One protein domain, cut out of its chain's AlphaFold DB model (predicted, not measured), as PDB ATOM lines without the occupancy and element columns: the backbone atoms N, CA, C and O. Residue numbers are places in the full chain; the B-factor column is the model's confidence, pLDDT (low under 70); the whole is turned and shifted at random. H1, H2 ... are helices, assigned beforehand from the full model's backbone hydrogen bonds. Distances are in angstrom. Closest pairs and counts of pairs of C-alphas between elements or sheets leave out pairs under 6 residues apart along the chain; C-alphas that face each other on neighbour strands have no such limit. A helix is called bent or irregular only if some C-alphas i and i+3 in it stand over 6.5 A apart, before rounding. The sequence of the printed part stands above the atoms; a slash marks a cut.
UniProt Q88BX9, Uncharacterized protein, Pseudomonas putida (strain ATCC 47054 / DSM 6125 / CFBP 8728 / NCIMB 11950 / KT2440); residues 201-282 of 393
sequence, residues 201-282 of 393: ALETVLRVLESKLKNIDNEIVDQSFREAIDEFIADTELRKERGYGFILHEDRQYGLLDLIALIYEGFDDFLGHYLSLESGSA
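Overview. This is residues 201 to 282 of the 393 residues of an uncharacterized protein of Pseudomonas putida (strain ATCC 47054 / DSM 6125 / CFBP 8728 / NCIMB 11950 / KT2440) (UniProt Q88BX9). Four helices pack crosswise: H1 lies between H4 and H2, and H3 slants across one side, packing on the first part of H2 and, with its last residues, on H1. H1 and H2 are near each other with no pair of C-alphas within 8 A, and residues 219 to 224, on the way from H1 into H2, stick out from the body. The printed part has 82 residues with four named helices, H1 to H4 in chain order, and no named strand: all helix. It is compact, with a radius of gyration of the C-alphas of 13.0 A and spans of 34 by 28 by 21 A.

Along the chain. Find C-alpha 202 at (22.785, -28.184, 42.047), where H1, residues 202 to 213, begins. H2, residues 223 to 242, is the longest at 28.9 A. H3, residues 250 to 263, runs 21.4 A; it is neither bent nor irregular, but only just: C-alphas 251 and 254 are 6.5 A apart. H4, residues 267 to 277, ends at C-alpha 277, (26.739, -39.058, 38.050).

Arrangement. Look first at Val 208 and Tyr 274, the closest C-alphas of H1 and H4, 6.2 A apart; these helices touch about perpendicular, 73 degrees, H1 with residues 204 to 208 alone. H1 touches H3 at Leu 209 and Ile 260, closest C-alphas 7.4 A apart, at a steep tilt of 41 degrees. H2 touches H3 with residues 225 to 229 alone; the closest C-alphas, Ala 228 and Leu 259, are 7.1 A apart. H2 and H4 are apart. Every O i to N i+4 pair is within hydrogen-bond range in H1 and H2, but 6 of 10 in H3 and 6 of 7 in H4.

Size, cuts and confidence. The C-alphas of Glu 219 and Ala 282 are farthest apart, 38.4 A. The printed part has no cut, and no link is long. Confidence is low, pLDDT under 70, at residues 217 to 228 and 235 to 254.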
ATOM      1  N   ALA A 201      27.214 -29.264  41.256       87.31
ATOM      2  CA  ALA A 201      26.125 -28.858  40.385       87.31
ATOM      3  C   ALA A 201      24.804 -29.139  41.088       87.31
ATOM      4  O   ALA A 201      24.487 -30.289  41.417       87.31
ATOM      5  N   LEU A 202      24.035 -28.081  41.316       83.56
ATOM      6  CA  LEU A 202      22.785 -28.184  42.047       83.56
ATOM      7  C   LEU A 202      21.849 -29.193  41.372       83.56
ATOM      8  O   LEU A 202      21.270 -30.038  42.043       83.56
ATOM      9  N   GLU A 203      21.765 -29.175  40.044       81.38
ATOM     10  CA  GLU A 203      20.931 -30.089  39.262       81.38
ATOM     11  C   GLU A 203      21.270 -31.568  39.523       81.38
ATOM     12  O   GLU A 203      20.372 -32.404  39.639       81.38
ATOM     13  N   THR A 204      22.554 -31.898  39.659       88.19
ATOM     14  CA  THR A 204      23.002 -33.262  39.968       88.19
ATOM     15  C   THR A 204      22.718 -33.620  41.422       88.19
ATOM     16  O   THR A 204      22.221 -34.715  41.680       88.19
ATOM     17  N   VAL A 205      22.949 -32.702  42.368       88.88
ATOM     18  CA  VAL A 205      22.603 -32.904  43.788       88.88
ATOM     19  C   VAL A 205      21.118 -33.231  43.941       88.88
ATOM     20  O   VAL A 205      20.774 -34.216  44.589       88.88
ATOM     21  N   LEU A 206      20.237 -32.477  43.282       83.19
ATOM     22  CA  LEU A 206      18.794 -32.728  43.325       83.19
ATOM     23  C   LEU A 206      18.438 -34.115  42.761       83.19
ATOM     24  O   LEU A 206      17.649 -34.832  43.370       83.19
ATOM     25  N   ARG A 207      19.055 -34.535  41.647       84.44
ATOM     26  CA  ARG A 207      18.838 -35.872  41.056       84.44
ATOM     27  C   ARG A 207      19.299 -37.006  41.972       84.44
ATOM     28  O   ARG A 207      18.625 -38.031  42.060       84.44
ATOM     29  N   VAL A 208      20.437 -36.829  42.639       90.62
ATOM     30  CA  VAL A 208      20.985 -37.777  43.623       90.62
ATOM     31  C   VAL A 208      20.020 -37.949  44.793       90.62
ATOM     32  O   VAL A 208      19.754 -39.078  45.211       90.62
ATOM     33  N   LEU A 209      19.471 -36.841  45.296       87.50
ATOM     34  CA  LEU A 209      18.487 -36.857  46.374       87.50
ATOM     35  C   LEU A 209      17.188 -37.518  45.911       87.50
ATOM     36  O   LEU A 209      16.761 -38.481  46.536       87.50
ATOM     37  N   GLU A 210      16.624 -37.109  44.772       82.25
ATOM     38  CA  GLU A 210      15.403 -37.702  44.207       82.25
ATOM     39  C   GLU A 210      15.543 -39.221  44.007       82.25
ATOM     40  O   GLU A 210      14.656 -39.995  44.372       82.25
ATOM     41  N   SER A 211      16.675 -39.673  43.461       86.00
ATOM     42  CA  SER A 211      16.935 -41.100  43.261       86.00
ATOM     43  C   SER A 211      17.038 -41.864  44.577       86.00
ATOM     44  O   SER A 211      16.643 -43.026  44.633       86.00
ATOM     45  N   LYS A 212      17.610 -41.257  45.619       86.31
ATOM     46  CA  LYS A 212      17.749 -41.904  46.925       86.31
ATOM     47  C   LYS A 212      16.406 -41.949  47.653       86.31
ATOM     48  O   LYS A 212      16.065 -42.996  48.187       86.31
ATOM     49  N   LEU A 213      15.626 -40.872  47.573       81.19
ATOM     50  CA  LEU A 213      14.277 -40.755  48.129       81.19
ATOM     51  C   LEU A 213      13.314 -41.810  47.580       81.19
ATOM     52  O   LEU A 213      12.597 -42.431  48.353       81.19
ATOM     53  N   LYS A 214      13.357 -42.100  46.273       79.56
ATOM     54  CA  LYS A 214      12.544 -43.174  45.659       79.56
ATOM     55  C   LYS A 214      12.816 -44.570  46.226       79.56
ATOM     56  O   LYS A 214      11.984 -45.454  46.065       79.56
ATOM     57  N   ASN A 215      13.976 -44.765  46.846       77.06
ATOM     58  CA  ASN A 215      14.404 -46.037  47.419       77.06
ATOM     59  C   ASN A 215      14.278 -46.072  48.950       77.06
ATOM     60  O   ASN A 215      14.671 -47.065  49.559       77.06
ATOM     61  N   ILE A 216      13.797 -44.992  49.576       76.19
ATOM     62  CA  ILE A 216      13.551 -44.956  51.015       76.19
ATOM     63  C   ILE A 216      12.191 -45.596  51.285       76.19
ATOM     64  O   ILE A 216      11.190 -45.252  50.659       76.19
ATOM     65  N   ASP A 217      12.172 -46.541  52.221       67.88
ATOM     66  CA  ASP A 217      10.943 -47.188  52.652       67.88
ATOM     67  C   ASP A 217      10.122 -46.210  53.502       67.88
ATOM     68  O   ASP A 217      10.520 -45.839  54.609       67.88
ATOM     69  N   ASN A 218       8.989 -45.755  52.960       62.62
ATOM     70  CA  ASN A 218       8.173 -44.697  53.557       62.62
ATOM     71  C   ASN A 218       7.682 -45.047  54.969       62.62
ATOM     72  O   ASN A 218       7.372 -44.135  55.733       62.62
ATOM     73  N   GLU A 219       7.612 -46.328  55.345       57.50
ATOM     74  CA  GLU A 219       7.146 -46.767  56.668       57.50
ATOM     75  C   GLU A 219       8.119 -46.438  57.815       57.50
ATOM     76  O   GLU A 219       7.692 -46.338  58.963       57.50
ATOM     77  N   ILE A 220       9.404 -46.214  57.521       56.22
ATOM     78  CA  ILE A 220      10.475 -46.015  58.524       56.22
ATOM     79  C   ILE A 220      10.713 -44.519  58.817       56.22
ATOM     80  O   ILE A 220      11.521 -44.133  59.659       56.22
ATOM     81  N   VAL A 221       9.990 -43.653  58.116       63.47
ATOM     82  CA  VAL A 221      10.293 -42.234  58.012       63.47
ATOM     83  C   VAL A 221       9.411 -41.399  58.943       63.47
ATOM     84  O   VAL A 221       8.185 -41.457  58.852       63.47
ATOM     85  N   ASP A 222      10.038 -40.583  59.797       68.31
ATOM     86  CA  ASP A 222       9.344 -39.631  60.673       68.31
ATOM     87  C   ASP A 222       8.562 -38.557  59.885       68.31
ATOM     88  O   ASP A 222       8.906 -38.193  58.758       68.31
ATOM     89  N   GLN A 223       7.510 -38.015  60.502       68.06
ATOM     90  CA  GLN A 223       6.638 -36.989  59.934       68.06
ATOM     91  C   GLN A 223       7.415 -35.736  59.498       68.06
ATOM     92  O   GLN A 223       7.156 -35.212  58.416       68.06
ATOM     93  N   SER A 224       8.407 -35.301  60.284       63.97
ATOM     94  CA  SER A 224       9.235 -34.133  59.943       63.97
ATOM     95  C   SER A 224      10.061 -34.343  58.665       63.97
ATOM     96  O   SER A 224      10.215 -33.434  57.849       63.97
ATOM     97  N   PHE A 225      10.540 -35.570  58.442       66.62
ATOM     98  CA  PHE A 225      11.286 -35.942  57.243       66.62
ATOM     99  C   PHE A 225      10.373 -35.999  56.014       66.62
ATOM    100  O   PHE A 225      10.775 -35.560  54.936       66.62
ATOM    101  N   ARG A 226       9.135 -36.495  56.162       68.44
ATOM    102  CA  ARG A 226       8.143 -36.480  55.072       68.44
ATOM    103  C   ARG A 226       7.806 -35.058  54.641       68.44
ATOM    104  O   ARG A 226       7.824 -34.776  53.449       68.44
ATOM    105  N   GLU A 227       7.592 -34.156  55.596       69.44
ATOM    106  CA  GLU A 227       7.311 -32.743  55.312       69.44
ATOM    107  C   GLU A 227       8.457 -32.078  54.539       69.44
ATOM    108  O   GLU A 227       8.209 -31.436  53.519       69.44
ATOM    109  N   ALA A 228       9.712 -32.299  54.951       68.12
ATOM    110  CA  ALA A 228      10.882 -31.766  54.250       68.12
ATOM    111  C   ALA A 228      10.999 -32.283  52.802       68.12
ATOM    112  O   ALA A 228      11.391 -31.541  51.896       68.12
ATOM    113  N   ILE A 229      10.640 -33.547  52.561       70.19
ATOM    114  CA  ILE A 229      10.624 -34.138  51.216       70.19
ATOM    115  C   ILE A 229       9.500 -33.568  50.364       70.19
ATOM    116  O   ILE A 229       9.743 -33.187  49.219       70.19
ATOM    117  N   ASP A 230       8.282 -33.518  50.893       71.75
ATOM    118  CA  ASP A 230       7.122 -33.021  50.157       71.75
ATOM    119  C   ASP A 230       7.340 -31.559  49.749       71.75
ATOM    120  O   ASP A 230       7.072 -31.171  48.606       71.75
ATOM    121  N   GLU A 231       7.927 -30.759  50.644       70.75
ATOM    122  CA  GLU A 231       8.285 -29.369  50.372       70.75
ATOM    123  C   GLU A 231       9.353 -29.240  49.271       70.75
ATOM    124  O   GLU A 231       9.284 -28.326  48.438       70.75
ATOM    125  N   PHE A 232      10.325 -30.158  49.247       70.69
ATOM    126  CA  PHE A 232      11.377 -30.244  48.233       70.69
ATOM    127  C   PHE A 232      10.835 -30.661  46.857       70.69
ATOM    128  O   PHE A 232      11.197 -30.068  45.832       70.69
ATOM    129  N   ILE A 233       9.946 -31.657  46.814       72.19
ATOM    130  CA  ILE A 233       9.315 -32.134  45.577       72.19
ATOM    131  C   ILE A 233       8.433 -31.031  44.984       72.19
ATOM    132  O   ILE A 233       8.573 -30.711  43.802       72.19
ATOM    133  N   ALA A 234       7.582 -30.398  45.797       70.88
ATOM    134  CA  ALA A 234       6.697 -29.324  45.349       70.88
ATOM    135  C   ALA A 234       7.471 -28.133  44.754       70.88
ATOM    136  O   ALA A 234       7.095 -27.597  43.710       70.88
ATOM    137  N   ASP A 235       8.583 -27.743  45.383       66.06
ATOM    138  CA  ASP A 235       9.463 -26.679  44.889       66.06
ATOM    139  C   ASP A 235      10.155 -27.065  43.572       66.06
ATOM    140  O   ASP A 235      10.266 -26.248  42.654       66.06
ATOM    141  N   THR A 236      10.567 -28.326  43.436       65.56
ATOM    142  CA  THR A 236      11.181 -28.839  42.205       65.56
ATOM    143  C   THR A 236      10.197 -28.833  41.030       65.56
ATOM    144  O   THR A 236      10.556 -28.392  39.935       65.56
ATOM    145  N   GLU A 237       8.953 -29.269  41.239       68.56
ATOM    146  CA  GLU A 237       7.917 -29.293  40.193       68.56
ATOM    147  C   GLU A 237       7.481 -27.883  39.772       68.56
ATOM    148  O   GLU A 237       7.472 -27.566  38.579       68.56
ATOM    149  N   LEU A 238       7.248 -26.978  40.728       64.31
ATOM    150  CA  LEU A 238       6.880 -25.586  40.436       64.31
ATOM    151  C   LEU A 238       7.951 -24.854  39.602       64.31
ATOM    152  O   LEU A 238       7.641 -23.962  38.805       64.31
ATOM    153  N   ARG A 239       9.225 -25.235  39.751       63.56
ATOM    154  CA  ARG A 239      10.340 -24.688  38.963       63.56
ATOM    155  C   ARG A 239      10.398 -25.251  37.547       63.56
ATOM    156  O   ARG A 239      10.670 -24.486  36.620       63.56
ATOM    157  N   LYS A 240      10.105 -26.544  37.366       62.53
ATOM    158  CA  LYS A 240       9.984 -27.162  36.033       62.53
ATOM    159  C   LYS A 240       8.889 -26.480  35.210       62.53
ATOM    160  O   LYS A 240       9.111 -26.195  34.037       62.53
ATOM    161  N   GLU A 241       7.752 -26.158  35.826       58.25
ATOM    162  CA  GLU A 241       6.619 -25.513  35.146       58.25
ATOM    163  C   GLU A 241       6.898 -24.066  34.720       58.25
ATOM    164  O   GLU A 241       6.458 -23.633  33.655       58.25
ATOM    165  N   ARG A 242       7.628 -23.293  35.536       53.16
ATOM    166  CA  ARG A 242       7.823 -21.854  35.286       53.16
ATOM    167  C   ARG A 242       9.014 -21.511  34.386       53.16
ATOM    168  O   ARG A 242       9.169 -20.346  34.032       53.16
ATOM    169  N   GLY A 243       9.863 -22.477  34.029       45.69
ATOM    170  CA  GLY A 243      10.997 -22.269  33.116       45.69
ATOM    171  C   GLY A 243      12.083 -21.305  33.620       45.69
ATOM    172  O   GLY A 243      12.991 -20.962  32.864       45.69
ATOM    173  N   TYR A 244      12.019 -20.865  34.881       44.03
ATOM    174  CA  TYR A 244      13.099 -20.113  35.510       44.03
ATOM    175  C   TYR A 244      14.273 -21.060  35.773       44.03
ATOM    176  O   TYR A 244      14.084 -22.181  36.248       44.03
ATOM    177  N   GLY A 245      15.496 -20.613  35.468       47.91
ATOM    178  CA  GLY A 245      16.706 -21.314  35.893       47.91
ATOM    179  C   GLY A 245      16.670 -21.579  37.402       47.91
ATOM    180  O   GLY A 245      16.085 -20.803  38.152       47.91
ATOM    181  N   PHE A 246      17.261 -22.694  37.835       49.66
ATOM    182  CA  PHE A 246      17.271 -23.141  39.229       49.66
ATOM    183  C   PHE A 246      17.878 -22.076  40.160       49.66
ATOM    184  O   PHE A 246      19.083 -22.057  40.379       49.66
ATOM    185  N   ILE A 247      17.065 -21.186  40.728       48.88
ATOM    186  CA  ILE A 247      17.481 -20.283  41.804       48.88
ATOM    187  C   ILE A 247      16.772 -20.774  43.064       48.88
ATOM    188  O   ILE A 247      15.563 -20.608  43.205       48.88
ATOM    189  N   LEU A 248      17.514 -21.430  43.960       50.81
ATOM    190  CA  LEU A 248      17.017 -21.715  45.307       50.81
ATOM    191  C   LEU A 248      16.770 -20.383  46.020       50.81
ATOM    192  O   LEU A 248      17.689 -19.569  46.117       50.81
ATOM    193  N   HIS A 249      15.546 -20.172  46.513       51.81
ATOM    194  CA  HIS A 249      15.264 -19.075  47.439       51.81
ATOM    195  C   HIS A 249      16.201 -19.176  48.649       51.81
ATOM    196  O   HIS A 249      16.477 -20.277  49.125       51.81
ATOM    197  N   GLU A 250      16.694 -18.034  49.129       50.94
ATOM    198  CA  GLU A 250      17.743 -17.969  50.159       50.94
ATOM    199  C   GLU A 250      17.376 -18.754  51.426       50.94
ATOM    200  O   GLU A 250      18.197 -19.513  51.934       50.94
ATOM    201  N   ASP A 251      16.113 -18.666  51.849       51.34
ATOM    202  CA  ASP A 251      15.590 -19.336  53.046       51.34
ATOM    203  C   ASP A 251      15.549 -20.870  52.907       51.34
ATOM    204  O   ASP A 251      15.591 -21.598  53.895       51.34
ATOM    205  N   ARG A 252      15.502 -21.384  51.670       60.38
ATOM    206  CA  ARG A 252      15.398 -22.820  51.350       60.38
ATOM    207  C   ARG A 252      16.754 -23.498  51.204       60.38
ATOM    208  O   ARG A 252      16.815 -24.723  51.144       60.38
ATOM    209  N   GLN A 253      17.839 -22.727  51.115       62.94
ATOM    210  CA  GLN A 253      19.171 -23.307  50.982       62.94
ATOM    211  C   GLN A 253      19.505 -24.126  52.230       62.94
ATOM    212  O   GLN A 253      20.058 -25.211  52.081       62.94
ATOM    213  N   TYR A 254      19.128 -23.647  53.428       65.69
ATOM    214  CA  TYR A 254      19.388 -24.338  54.699       65.69
ATOM    215  C   TYR A 254      18.791 -25.748  54.727       65.69
ATOM    216  O   TYR A 254      19.487 -26.710  55.057       65.69
ATOM    217  N   GLY A 255      17.574 -25.885  54.199       73.00
ATOM    218  CA  GLY A 255      16.894 -27.171  54.073       73.00
ATOM    219  C   GLY A 255      17.603 -28.183  53.168       73.00
ATOM    220  O   GLY A 255      17.405 -29.379  53.349       73.00
ATOM    221  N   LEU A 256      18.459 -27.763  52.224       80.19
ATOM    222  CA  LEU A 256      19.165 -28.711  51.353       80.19
ATOM    223  C   LEU A 256      20.196 -29.536  52.129       80.19
ATOM    224  O   LEU A 256      20.296 -30.741  51.919       80.19
ATOM    225  N   LEU A 257      20.967 -28.906  53.018       83.25
ATOM    226  CA  LEU A 257      21.938 -29.637  53.830       83.25
ATOM    227  C   LEU A 257      21.252 -30.495  54.878       83.25
ATOM    228  O   LEU A 257      21.680 -31.628  55.082       83.25
ATOM    229  N   ASP A 258      20.193 -29.968  55.491       81.88
ATOM    230  CA  ASP A 258      19.365 -30.722  56.423       81.88
ATOM    231  C   ASP A 258      18.842 -31.986  55.720       81.88
ATOM    232  O   ASP A 258      19.051 -33.093  56.206       81.88
ATOM    233  N   LEU A 259      18.313 -31.859  54.497       82.06
ATOM    234  CA  LEU A 259      17.858 -32.986  53.681       82.06
ATOM    235  C   LEU A 259      18.989 -33.966  53.318       82.06
ATOM    236  O   LEU A 259      18.797 -35.179  53.383       82.06
ATOM    237  N   ILE A 260      20.179 -33.475  52.960       89.06
ATOM    238  CA  ILE A 260      21.337 -34.338  52.675       89.06
ATOM    239  C   ILE A 260      21.763 -35.103  53.940       89.06
ATOM    240  O   ILE A 260      21.982 -36.311  53.864       89.06
ATOM    241  N   ALA A 261      21.834 -34.436  55.095       88.81
ATOM    242  CA  ALA A 261      22.158 -35.052  56.382       88.81
ATOM    243  C   ALA A 261      21.068 -36.030  56.848       88.81
ATOM    244  O   ALA A 261      21.365 -37.031  57.492       88.81
ATOM    245  N   LEU A 262      19.810 -35.789  56.498       85.56
ATOM    246  CA  LEU A 262      18.712 -36.709  56.769       85.56
ATOM    247  C   LEU A 262      18.813 -37.988  55.916       85.56
ATOM    248  O   LEU A 262      18.595 -39.084  56.428       85.56
ATOM    249  N   ILE A 263      19.160 -37.867  54.632       86.69
ATOM    250  CA  ILE A 263      19.164 -38.988  53.673       86.69
ATOM    251  C   ILE A 263      20.455 -39.824  53.726       86.69
ATOM    252  O   ILE A 263      20.428 -41.027  53.445       86.69
ATOM    253  N   TYR A 264      21.596 -39.204  54.029       91.12
ATOM    254  CA  TYR A 264      22.904 -39.857  54.035       91.12
ATOM    255  C   TYR A 264      23.482 -39.911  55.440       91.12
ATOM    256  O   TYR A 264      23.514 -38.903  56.129       91.12
ATOM    257  N   GLU A 265      24.011 -41.070  55.833       89.44
ATOM    258  CA  GLU A 265      24.715 -41.240  57.110       89.44
ATOM    259  C   GLU A 265      26.068 -40.511  57.122       89.44
ATOM    260  O   GLU A 265      26.424 -39.873  58.113       89.44
ATOM    261  N   GLY A 266      26.806 -40.568  56.007       92.69
ATOM    262  CA  GLY A 266      28.106 -39.924  55.832       92.69
ATOM    263  C   GLY A 266      28.145 -38.972  54.636       92.69
ATOM    264  O   GLY A 266      27.575 -39.239  53.578       92.69
ATOM    265  N   PHE A 267      28.877 -37.862  54.778       94.12
ATOM    266  CA  PHE A 267      29.036 -36.891  53.690       94.12
ATOM    267  C   PHE A 267      29.775 -37.499  52.492       94.12
ATOM    268  O   PHE A 267      29.473 -37.186  51.344       94.12
ATOM    269  N   ASP A 268      30.730 -38.392  52.755       94.12
ATOM    270  CA  ASP A 268      31.501 -39.056  51.704       94.12
ATOM    271  C   ASP A 268      30.639 -40.053  50.907       94.12
ATOM    272  O   ASP A 268      30.860 -40.215  49.709       94.12
ATOM    273  N   ASP A 269      29.598 -40.637  51.515       94.38
ATOM    274  CA  ASP A 269      28.626 -41.482  50.806       94.38
ATOM    275  C   ASP A 269      27.775 -40.650  49.839       94.38
ATOM    276  O   ASP A 269      27.564 -41.033  48.684       94.38
ATOM    277  N   PHE A 270      27.317 -39.479  50.298       95.00
ATOM    278  CA  PHE A 270      26.635 -38.504  49.450       95.00
ATOM    279  C   PHE A 270      27.531 -38.071  48.288       95.00
ATOM    280  O   PHE A 270      27.115 -38.120  47.127       95.00
ATOM    281  N   LEU A 271      28.773 -37.690  48.591       94.56
ATOM    282  CA  LEU A 271      29.727 -37.238  47.589       94.56
ATOM    283  C   LEU A 271      30.058 -38.352  46.588       94.56
ATOM    284  O   LEU A 271      30.120 -38.089  45.391       94.56
ATOM    285  N   GLY A 272      30.203 -39.600  47.035       94.00
ATOM    286  CA  GLY A 272      30.408 -40.756  46.162       94.00
ATOM    287  C   GLY A 272      29.240 -40.982  45.199       94.00
ATOM    288  O   GLY A 272      29.456 -41.178  44.000       94.00
ATOM    289  N   HIS A 273      27.998 -40.889  45.686       94.44
ATOM    290  CA  HIS A 273      26.813 -40.993  44.830       94.44
ATOM    291  C   HIS A 273      26.747 -39.830  43.827       94.44
ATOM    292  O   HIS A 273      26.514 -40.057  42.639       94.44
ATOM    293  N   TYR A 274      27.045 -38.603  44.257       94.38
ATOM    294  CA  TYR A 274      27.165 -37.452  43.360       94.38
ATOM    295  C   TYR A 274      28.213 -37.676  42.261       94.38
ATOM    296  O   TYR A 274      27.904 -37.546  41.074       94.38
ATOM    297  N   LEU A 275      29.423 -38.095  42.634       93.25
ATOM    298  CA  LEU A 275      30.532 -38.294  41.700       93.25
ATOM    299  C   LEU A 275      30.278 -39.432  40.702       93.25
ATOM    300  O   LEU A 275      30.839 -39.422  39.607       93.25
ATOM    301  N   SER A 276      29.407 -40.389  41.041       92.69
ATOM    302  CA  SER A 276      28.978 -41.434  40.102       92.69
ATOM    303  C   SER A 276      28.163 -40.893  38.920       92.69
ATOM    304  O   SER A 276      28.148 -41.507  37.853       92.69
ATOM    305  N   LEU A 277      27.510 -39.737  39.093       90.75
ATOM    306  CA  LEU A 277      26.739 -39.058  38.050       90.75
ATOM    307  C   LEU A 277      27.516 -37.906  37.403       90.75
ATOM    308  O   LEU A 277      27.283 -37.602  36.233       90.75
ATOM    309  N   GLU A 278      28.428 -37.272  38.142       87.44
ATOM    310  CA  GLU A 278      29.196 -36.119  37.675       87.44
ATOM    311  C   GLU A 278      30.645 -36.156  38.175       87.44
ATOM    312  O   GLU A 278      30.953 -35.809  39.311       87.44
ATOM    313  N   SER A 279      31.563 -36.543  37.291       79.75
ATOM    314  CA  SER A 279      32.992 -36.697  37.597       79.75
ATOM    315  C   SER A 279      33.838 -35.437  37.345       79.75
ATOM    316  O   SER A 279      35.050 -35.460  37.556       79.75
ATOM    317  N   GLY A 280      33.228 -34.346  36.865       75.50
ATOM    318  CA  GLY A 280      33.914 -33.187  36.277       75.50
ATOM    319  C   GLY A 280      33.601 -31.835  36.920       75.50
ATOM    320  O   GLY A 280      33.432 -30.852  36.200       75.50
ATOM    321  N   SER A 281      33.507 -31.770  38.249       81.81
ATOM    322  CA  SER A 281      33.159 -30.546  38.980       81.81
ATOM    323  C   SER A 281      34.239 -29.456  38.913       81.81
ATOM    324  O   SER A 281      35.419 -29.691  39.191       81.81
ATOM    325  N   ALA A 282      33.828 -28.225  38.593       84.38
ATOM    326  CA  ALA A 282      34.719 -27.067  38.547       84.38
ATOM    327  C   ALA A 282      35.268 -26.708  39.938       84.38
ATOM    328  O   ALA A 282      34.551 -26.801  40.935       84.38
TER     329      ALA A 282